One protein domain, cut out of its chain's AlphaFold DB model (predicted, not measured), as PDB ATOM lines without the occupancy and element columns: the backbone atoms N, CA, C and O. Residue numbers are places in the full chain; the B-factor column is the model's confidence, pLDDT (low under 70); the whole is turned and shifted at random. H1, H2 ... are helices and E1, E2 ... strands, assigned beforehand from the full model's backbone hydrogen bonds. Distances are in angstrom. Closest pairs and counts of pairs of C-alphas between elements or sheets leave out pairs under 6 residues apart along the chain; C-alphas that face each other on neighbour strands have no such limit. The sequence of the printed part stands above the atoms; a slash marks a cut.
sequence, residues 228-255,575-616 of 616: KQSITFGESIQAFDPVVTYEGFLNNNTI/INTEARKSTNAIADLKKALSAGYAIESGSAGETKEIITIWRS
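AT A GLANCE: This is residues 228 to 255 and 575 to 616 of the 616 residues of an uncharacterized protein of Paenibacillus silvae (UniProt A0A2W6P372). A small closed barrel of five strands has one short helix, H1, packed on its outside, while residues 251 to 255 reach away from it. The printed part has 70 residues, with five named strands and one named helix in the order E1, E2, E3, H1, E4, E5, and is mostly strand; the ring of strands is mixed, and the printed part as a whole is compact, with a radius of gyration of the C-alphas of 11.5 A and spans of 39 by 23 by 19 A.

IN THESE COORDINATES: E1, residues 228 to 233, begins at C-alpha (271.112, 165.900, 236.810). E2, 242 to 250, is 22.0 A long and bends by 74 degrees at 247. E3 is 575 to 581, 18.7 A, H1 586 to 591, E4 594 to 598, and E5 607 to 612, ending at C-alpha (264.682, 165.758, 237.147).

HOW THE PARTS SIT: E1 and E3 are parallel (N 579 to O 232, 2.8 A). Antiparallel are E3 and E2 (N 248 to O 576, 2.7 A), E2 and E4 (N 243 to O 596, 2.8 A), the hairpin E4 and E5 (N 597 to O 611, 2.9 A), and E5 and E1 (N 229 to O 610, 2.9 A), each within hydrogen-bond range. H1, with 1 of 2 O i to N i+4 pairs within hydrogen-bond range, is on the barrel, outside it, at a height of 9.1 A over the sheet; the closest C-alphas of E2 and H1 are those of Val 244 and Leu 589, 6.9 A apart.

THE WHOLE: C-alphas 255 and 575 are 16.6 A apart across the cut of residues 256 to 574. No link printed whole is long. Residues 615 to 616 are under 70 in pLDDT.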
ATOM      1  N   LYS A 228     270.504 165.004 235.835       90.38
ATOM      2  CA  LYS A 228     271.112 165.900 236.810       90.38
ATOM      3  C   LYS A 228     271.182 167.304 236.219       90.38
ATOM      4  O   LYS A 228     271.635 167.465 235.087       90.38
ATOM      5  N   GLN A 229     270.692 168.296 236.951       91.25
ATOM      6  CA  GLN A 229     270.681 169.693 236.524       91.25
ATOM      7  C   GLN A 229     271.058 170.596 237.693       91.25
ATOM      8  O   GLN A 229     270.545 170.421 238.797       91.25
ATOM      9  N   SER A 230     271.904 171.591 237.436       93.62
ATOM     10  CA  SER A 230     272.151 172.677 238.383       93.62
ATOM     11  C   SER A 230     271.096 173.767 238.166       93.62
ATOM     12  O   SER A 230     271.057 174.394 237.107       93.62
ATOM     13  N   ILE A 231     270.208 173.959 239.141       92.31
ATOM     14  CA  ILE A 231     269.040 174.852 239.065       92.31
ATOM     15  C   ILE A 231     269.056 175.793 240.279       92.31
ATOM     16  O   ILE A 231     269.461 175.404 241.375       92.31
ATOM     17  N   THR A 232     268.624 177.042 240.099       92.44
ATOM     18  CA  THR A 232     268.472 177.992 241.210       92.44
ATOM     19  C   THR A 232     267.268 177.623 242.072       92.44
ATOM     20  O   THR A 232     266.185 177.374 241.555       92.44
ATOM     21  N   PHE A 233     267.419 177.603 243.390       91.81
ATOM     22  CA  PHE A 233     266.307 177.361 244.303       91.81
ATOM     23  C   PHE A 233     265.476 178.635 244.469       91.81
ATOM     24  O   PHE A 233     266.003 179.678 244.844       91.81
ATOM     25  N   GLY A 234     264.177 178.560 244.182       88.06
ATOM     26  CA  GLY A 234     263.243 179.678 244.352       88.06
ATOM     27  C   GLY A 234     262.831 179.906 245.809       88.06
ATOM     28  O   GLY A 234     262.306 180.960 246.134       88.06
ATOM     29  N   GLU A 235     263.085 178.931 246.683       89.88
ATOM     30  CA  GLU A 235     262.809 178.956 248.121       89.88
ATOM     31  C   GLU A 235     263.811 178.050 248.859       89.88
ATOM     32  O   GLU A 235     264.594 177.341 248.230       89.88
ATOM     33  N   SER A 236     263.783 178.011 250.194       93.75
ATOM     34  CA  SER A 236     264.611 177.052 250.939       93.75
ATOM     35  C   SER A 236     264.107 175.610 250.763       93.75
ATOM     36  O   SER A 236     262.974 175.289 251.148       93.75
ATOM     37  N   ILE A 237     264.973 174.740 250.233       95.50
ATOM     38  CA  ILE A 237     264.718 173.326 249.899       95.50
ATOM     39  C   ILE A 237     265.747 172.451 250.625       95.50
ATOM     40  O   ILE A 237     266.929 172.799 250.686       95.50
ATOM     41  N   GLN A 238     265.316 171.322 251.188       96.38
ATOM     42  CA  GLN A 238     266.204 170.333 251.797       96.38
ATOM     43  C   GLN A 238     266.582 169.227 250.806       96.38
ATOM     44  O   GLN A 238     265.847 168.933 249.865       96.38
ATOM     45  N   ALA A 239     267.732 168.587 251.025       94.50
ATOM     46  CA  ALA A 239     268.126 167.409 250.261       94.50
ATOM     47  C   ALA A 239     267.016 166.345 250.296       94.50
ATOM     48  O   ALA A 239     266.437 166.069 251.347       94.50
ATOM     49  N   PHE A 240     266.755 165.741 249.139       92.81
ATOM     50  CA  PHE A 240     265.705 164.755 248.873       92.81
ATOM     51  C   PHE A 240     264.262 165.266 248.931       92.81
ATOM     52  O   PHE A 240     263.347 164.473 248.699       92.81
ATOM     53  N   ASP A 241     264.037 166.565 249.152       94.69
ATOM     54  CA  ASP A 241     262.704 167.135 248.971       94.69
ATOM     55  C   ASP A 241     262.245 166.926 247.516       94.69
ATOM     56  O   ASP A 241     263.039 167.113 246.581       94.69
ATOM     57  N   PRO A 242     260.968 166.565 247.290       93.94
ATOM     58  CA  PRO A 242     260.397 166.559 245.956       93.94
ATOM     59  C   PRO A 242     260.331 167.994 245.437       93.94
ATOM     60  O   PRO A 242     259.874 168.904 246.133       93.94
ATOM     61  N   VAL A 243     260.769 168.203 244.199       93.50
ATOM     62  CA  VAL A 243     260.814 169.525 243.573       93.50
ATOM     63  C   VAL A 243     260.130 169.537 242.216       93.50
ATOM     64  O   VAL A 243     260.112 168.547 241.482       93.50
ATOM     65  N   VAL A 244     259.595 170.699 241.870       92.06
ATOM     66  CA  VAL A 244     259.179 171.062 240.515       92.06
ATOM     67  C   VAL A 244     260.005 172.247 240.043       92.06
ATOM     68  O   VAL A 244     260.387 173.091 240.850       92.06
ATOM     69  N   THR A 245     260.273 172.322 238.743       91.31
ATOM     70  CA  THR A 245     260.940 173.481 238.139       91.31
ATOM     71  C   THR A 245     259.956 174.330 237.351       91.31
ATOM     72  O   THR A 245     259.001 173.795 236.796       91.31
ATOM     73  N   TYR A 246     260.163 175.640 237.268       87.94
ATOM     74  CA  TYR A 246     259.439 176.539 236.359       87.94
ATOM     75  C   TYR A 246     260.253 177.823 236.109       87.94
ATOM     76  O   TYR A 246     261.331 177.974 236.672       87.94
ATOM     77  N   GLU A 247     259.781 178.740 235.257       88.94
ATOM     78  CA  GLU A 247     260.459 180.034 235.042       88.94
ATOM     79  C   GLU A 247     260.206 181.003 236.214       88.94
ATOM     80  O   GLU A 247     259.097 181.519 236.387       88.94
ATOM     81  N   GLY A 248     261.242 181.237 237.013       87.25
ATOM     82  CA  GLY A 248     261.312 182.208 238.095       87.25
ATOM     83  C   GLY A 248     261.694 183.611 237.627       87.25
ATOM     84  O   GLY A 248     262.217 183.817 236.529       87.25
ATOM     85  N   PHE A 249     261.427 184.597 238.487       87.88
ATOM     86  CA  PHE A 249     261.751 186.005 238.256       87.88
ATOM     87  C   PHE A 249     262.613 186.529 239.403       87.88
ATOM     88  O   PHE A 249     262.129 186.746 240.514       87.88
ATOM     89  N   LEU A 250     263.890 186.784 239.133       85.62
ATOM     90  CA  LEU A 250     264.836 187.297 240.120       85.62
ATOM     91  C   LEU A 250     265.060 188.794 239.928       85.62
ATOM     92  O   LEU A 250     265.542 189.240 238.886       85.62
ATOM     93  N   ASN A 251     264.757 189.588 240.955       83.31
ATOM     94  CA  ASN A 251     265.008 191.030 240.945       83.31
ATOM     95  C   ASN A 251     266.449 191.357 241.371       83.31
ATOM     96  O   ASN A 251     266.677 191.948 242.424       83.31
ATOM     97  N   ASN A 252     267.426 190.920 240.580       79.81
ATOM     98  CA  ASN A 252     268.853 191.041 240.897       79.81
ATOM     99  C   ASN A 252     269.613 192.033 239.999       79.81
ATOM    100  O   ASN A 252     270.822 192.196 240.153       79.81
ATOM    101  N   ASN A 253     268.930 192.699 239.066       84.81
ATOM    102  CA  ASN A 253     269.576 193.650 238.168       84.81
ATOM    103  C   ASN A 253     269.721 195.022 238.828       84.81
ATOM    104  O   ASN A 253     268.783 195.561 239.416       84.81
ATOM    105  N   THR A 254     270.901 195.617 238.673       89.69
ATOM    106  CA  THR A 254     271.193 196.963 239.176       89.69
ATOM    107  C   THR A 254     270.934 198.000 238.089       89.69
ATOM    108  O   THR A 254     271.395 197.850 236.957       89.69
ATOM    109  N   ILE A 255     270.231 199.081 238.438       93.25
ATOM    110  CA  ILE A 255     270.000 200.230 237.554       93.25
ATOM    111  C   ILE A 255     270.837 201.409 238.057       93.25
ATOM    112  O   ILE A 255     270.738 201.797 239.220       93.25
ATOM    113  N   ILE A 575     265.082 186.247 234.218       91.62
ATOM    114  CA  ILE A 575     264.239 185.062 234.097       91.62
ATOM    115  C   ILE A 575     265.163 183.857 234.071       91.62
ATOM    116  O   ILE A 575     266.091 183.791 233.260       91.62
ATOM    117  N   ASN A 576     264.929 182.930 234.982       88.50
ATOM    118  CA  ASN A 576     265.692 181.702 235.099       88.50
ATOM    119  C   ASN A 576     264.758 180.547 235.420       88.50
ATOM    120  O   ASN A 576     263.721 180.726 236.044       88.50
ATOM    121  N   THR A 577     265.170 179.334 235.081       89.88
ATOM    122  CA  THR A 577     264.487 178.164 235.613       89.88
ATOM    123  C   THR A 577     264.839 178.017 237.093       89.88
ATOM    124  O   THR A 577     266.017 177.907 237.442       89.88
ATOM    125  N   GLU A 578     263.826 178.019 237.954       91.06
ATOM    126  CA  GLU A 578     263.962 177.825 239.394       91.06
ATOM    127  C   GLU A 578     263.295 176.526 239.849       91.06
ATOM    128  O   GLU A 578     262.301 176.097 239.266       91.06
ATOM    129  N   ALA A 579     263.842 175.900 240.891       92.75
ATOM    130  CA  ALA A 579     263.249 174.755 241.572       92.75
ATOM    131  C   ALA A 579     262.516 175.213 242.831       92.75
ATOM    132  O   ALA A 579     263.028 176.039 243.588       92.75
ATOM    133  N   ARG A 580     261.343 174.634 243.076       91.50
ATOM    134  CA  ARG A 580     260.536 174.828 244.286       91.50
ATOM    135  C   ARG A 580     260.049 173.504 244.834       91.50
ATOM    136  O   ARG A 580     259.973 172.527 244.087       91.50
ATOM    137  N   LYS A 581     259.702 173.469 246.120       92.56
ATOM    138  CA  LYS A 581     259.130 172.275 246.745       92.56
ATOM    139  C   LYS A 581     257.833 171.916 246.040       92.56
ATOM    140  O   LYS A 581     256.959 172.752 245.823       92.56
ATOM    141  N   SER A 582     257.706 170.645 245.694       89.88
ATOM    142  CA  SER A 582     256.446 170.073 245.256       89.88
ATOM    143  C   SER A 582     255.674 169.583 246.472       89.88
ATOM    144  O   SER A 582     256.222 168.915 247.346       89.88
ATOM    145  N   THR A 583     254.370 169.830 246.503       84.75
ATOM    146  CA  THR A 583     253.458 169.175 247.450       84.75
ATOM    147  C   THR A 583     253.070 167.763 246.996       84.75
ATOM    148  O   THR A 583     252.235 167.116 247.627       84.75
ATOM    149  N   ASN A 584     253.651 167.277 245.887       78.75
ATOM    150  CA  ASN A 584     253.263 166.070 245.149       78.75
ATOM    151  C   ASN A 584     251.829 166.108 244.588       78.75
ATOM    152  O   ASN A 584     251.312 165.094 244.114       78.75
ATOM    153  N   ALA A 585     251.171 167.270 244.603       84.50
ATOM    154  CA  ALA A 585     249.864 167.438 243.994       84.50
ATOM    155  C   ALA A 585     249.970 167.535 242.463       84.50
ATOM    156  O   ALA A 585     250.856 168.190 241.914       84.50
ATOM    157  N   ILE A 586     248.978 166.983 241.751       80.75
ATOM    158  CA  ILE A 586     248.847 167.134 240.287       80.75
ATOM    159  C   ILE A 586     248.809 168.619 239.880       80.75
ATOM    160  O   ILE A 586     249.254 168.984 238.793       80.75
ATOM    161  N   ALA A 587     248.285 169.487 240.749       79.56
ATOM    162  CA  ALA A 587     248.254 170.926 240.521       79.56
ATOM    163  C   ALA A 587     249.660 171.537 240.370       79.56
ATOM    164  O   ALA A 587     249.835 172.416 239.527       79.56
ATOM    165  N   ASP A 588     250.656 171.045 241.113       77.81
ATOM    166  CA  ASP A 588     252.042 171.525 241.024       77.81
ATOM    167  C   ASP A 588     252.696 171.044 239.730       77.81
ATOM    168  O   ASP A 588     253.329 171.818 239.016       77.81
ATOM    169  N   LEU A 589     252.447 169.782 239.369       81.25
ATOM    170  CA  LEU A 589     252.931 169.178 238.128       81.25
ATOM    171  C   LEU A 589     252.414 169.902 236.877       81.25
ATOM    172  O   LEU A 589     253.146 170.041 235.904       81.25
ATOM    173  N   LYS A 590     251.175 170.409 236.896       81.56
ATOM    174  CA  LYS A 590     250.622 171.195 235.777       81.56
ATOM    175  C   LYS A 590     251.376 172.512 235.557       81.56
ATOM    176  O   LYS A 590     251.517 172.949 234.417       81.56
ATOM    177  N   LYS A 591     251.845 173.147 236.634       81.12
ATOM    178  CA  LYS A 591     252.582 174.424 236.599       81.12
ATOM    179  C   LYS A 591     254.054 174.235 236.218       81.12
ATOM    180  O   LYS A 591     254.670 175.164 235.703       81.12
ATOM    181  N   ALA A 592     254.588 173.038 236.446       85.62
ATOM    182  CA  ALA A 592     255.996 172.714 236.295       85.62
ATOM    183  C   ALA A 592     256.459 172.555 234.832       85.62
ATOM    184  O   ALA A 592     255.714 172.100 233.962       85.62
ATOM    185  N   LEU A 593     257.724 172.889 234.578       86.94
ATOM    186  CA  LEU A 593     258.507 172.494 233.404       86.94
ATOM    187  C   LEU A 593     259.033 171.062 233.553       86.94
ATOM    188  O   LEU A 593     258.993 170.292 232.601       86.94
ATOM    189  N   SER A 594     259.515 170.706 234.741       88.75
ATOM    190  CA  SER A 594     259.957 169.356 235.091       88.75
ATOM    191  C   SER A 594     259.704 169.069 236.568       88.75
ATOM    192  O   SER A 594     259.453 169.978 237.359       88.75
ATOM    193  N   ALA A 595     259.769 167.796 236.949       90.81
ATOM    194  CA  ALA A 595     259.625 167.355 238.333       90.81
ATOM    195  C   ALA A 595     260.720 166.353 238.704       90.81
ATOM    196  O   ALA A 595     261.234 165.634 237.839       90.81
ATOM    197  N   GLY A 596     261.059 166.291 239.989       92.00
ATOM    198  CA  GLY A 596     262.058 165.376 240.523       92.00
ATOM    199  C   GLY A 596     262.352 165.635 241.999       92.00
ATOM    200  O   GLY A 596     261.418 165.844 242.766       92.00
ATOM    201  N   TYR A 597     263.621 165.596 242.406       92.88
ATOM    202  CA  TYR A 597     264.029 165.809 243.801       92.88
ATOM    203  C   TYR A 597     265.375 166.537 243.911       92.88
ATOM    204  O   TYR A 597     266.225 166.445 243.018       92.88
ATOM    205  N   ALA A 598     265.577 167.264 245.009       95.12
ATOM    206  CA  ALA A 598     266.839 167.938 245.299       95.12
ATOM    207  C   ALA A 598     267.924 166.947 245.752       95.12
ATOM    208  O   ALA A 598     267.645 166.034 246.525       95.12
ATOM    209  N   ILE A 599     269.172 167.124 245.306       94.00
ATOM    210  CA  ILE A 599     270.311 166.311 245.778       94.00
ATOM    211  C   ILE A 599     270.937 166.942 247.027       94.00
ATOM    212  O   ILE A 599     271.414 166.241 247.915       94.00
ATOM    213  N   GLU A 600     270.901 168.270 247.108       92.75
ATOM    214  CA  GLU A 600     271.527 169.065 248.160       92.75
ATOM    215  C   GLU A 600     270.510 170.015 248.800       92.75
ATOM    216  O   GLU A 600     269.602 170.507 248.126       92.75
ATOM    217  N   SER A 601     270.685 170.315 250.089       95.75
ATOM    218  CA  SER A 601     269.960 171.412 250.735       95.75
ATOM    219  C   SER A 601     270.507 172.766 250.266       95.75
ATOM    220  O   SER A 601     271.713 172.929 250.059       95.75
ATOM    221  N   GLY A 602     269.630 173.762 250.157       95.00
ATOM    222  CA  GLY A 602     270.003 175.121 249.780       95.00
ATOM    223  C   GLY A 602     268.965 176.159 250.190       95.00
ATOM    224  O   GLY A 602     267.804 175.841 250.455       95.00
ATOM    225  N   SER A 603     269.406 177.409 250.252       93.50
ATOM    226  CA  SER A 603     268.532 178.564 250.493       93.50
ATOM    227  C   SER A 603     268.026 179.163 249.178       93.50
ATOM    228  O   SER A 603     268.605 178.932 248.116       93.50
ATOM    229  N   ALA A 604     266.967 179.975 249.254       89.12
ATOM    230  CA  ALA A 604     266.466 180.731 248.107       89.12
ATOM    231  C   ALA A 604     267.593 181.549 247.437       89.12
ATOM    232  O   ALA A 604     268.356 182.244 248.111       89.12
ATOM    233  N   GLY A 605     267.694 181.466 246.112       85.75
ATOM    234  CA  GLY A 605     268.715 182.117 245.288       85.75
ATOM    235  C   GLY A 605     270.005 181.314 245.081       85.75
ATOM    236  O   GLY A 605     270.787 181.662 244.197       85.75
ATOM    237  N   GLU A 606     270.244 180.232 245.830       90.81
ATOM    238  CA  GLU A 606     271.409 179.368 245.602       90.81
ATOM    239  C   GLU A 606     271.190 178.446 244.395       90.81
ATOM    240  O   GLU A 606     270.110 177.891 244.209       90.81
ATOM    241  N   THR A 607     272.225 178.247 243.576       93.25
ATOM    242  CA  THR A 607     272.200 177.235 242.507       93.25
ATOM    243  C   THR A 607     272.728 175.917 243.052       93.25
ATOM    244  O   THR A 607     273.867 175.851 243.511       93.25
ATOM    245  N   LYS A 608     271.882 174.886 243.024       95.25
ATOM    246  CA  LYS A 608     272.135 173.558 243.594       95.25
ATOM    247  C   LYS A 608     271.774 172.473 242.590       95.25
ATOM    248  O   LYS A 608     271.056 172.718 241.620       95.25
ATOM    249  N   GLU A 609     272.277 171.266 242.815       94.00
ATOM    250  CA  GLU A 609     271.996 170.137 241.934       94.00
ATOM    251  C   GLU A 609     270.670 169.457 242.303       94.00
ATOM    252  O   GLU A 609     270.406 169.130 243.464       94.00
ATOM    253  N   ILE A 610     269.843 169.206 241.290       94.00
ATOM    254  CA  ILE A 610     268.613 168.417 241.389       94.00
ATOM    255  C   ILE A 610     268.647 167.271 240.379       94.00
ATOM    256  O   ILE A 610     269.314 167.353 239.344       94.00
ATOM    257  N   ILE A 611     267.887 166.214 240.650       92.38
ATOM    258  CA  ILE A 611     267.533 165.214 239.641       92.38
ATOM    259  C   ILE A 611     266.136 165.537 239.136       92.38
ATOM    260  O   ILE A 611     265.201 165.628 239.924       92.38
ATOM    261  N   THR A 612     265.982 165.658 237.821       90.12
ATOM    262  CA  THR A 612     264.682 165.758 237.147       90.12
ATOM    263  C   THR A 612     264.377 164.441 236.447       90.12
ATOM    264  O   THR A 612     265.267 163.834 235.859       90.12
ATOM    265  N   ILE A 613     263.137 163.968 236.541       81.75
ATOM    266  CA  ILE A 613     262.699 162.673 235.993       81.75
ATOM    267  C   ILE A 613     261.783 162.890 234.781       81.75
ATOM    268  O   ILE A 613     261.842 162.148 233.803       81.75
ATOM    269  N   TRP A 614     260.950 163.934 234.821       71.88
ATOM    270  CA  TRP A 614     260.037 164.297 233.738       71.88
ATOM    271  C   TRP A 614     260.633 165.414 232.872       71.88
ATOM    272  O   TRP A 614     261.091 166.426 233.397       71.88
ATOM    273  N   ARG A 615     260.626 165.233 231.546       60.59
ATOM    274  CA  ARG A 615     260.980 166.269 230.564       60.59
ATOM    275  C   ARG A 615     259.738 167.024 230.076       60.59
ATOM    276  O   ARG A 615     258.701 166.404 229.855       60.59
ATOM    277  N   SER A 616     259.904 168.336 229.904       52.97
ATOM    278  CA  SER A 616     258.898 169.305 229.440       52.97
ATOM    279  C   SER A 616     258.287 168.988 228.088       52.97
ATOM    280  O   SER A 616     259.080 168.604 227.195       52.97
TER     281      SER A 616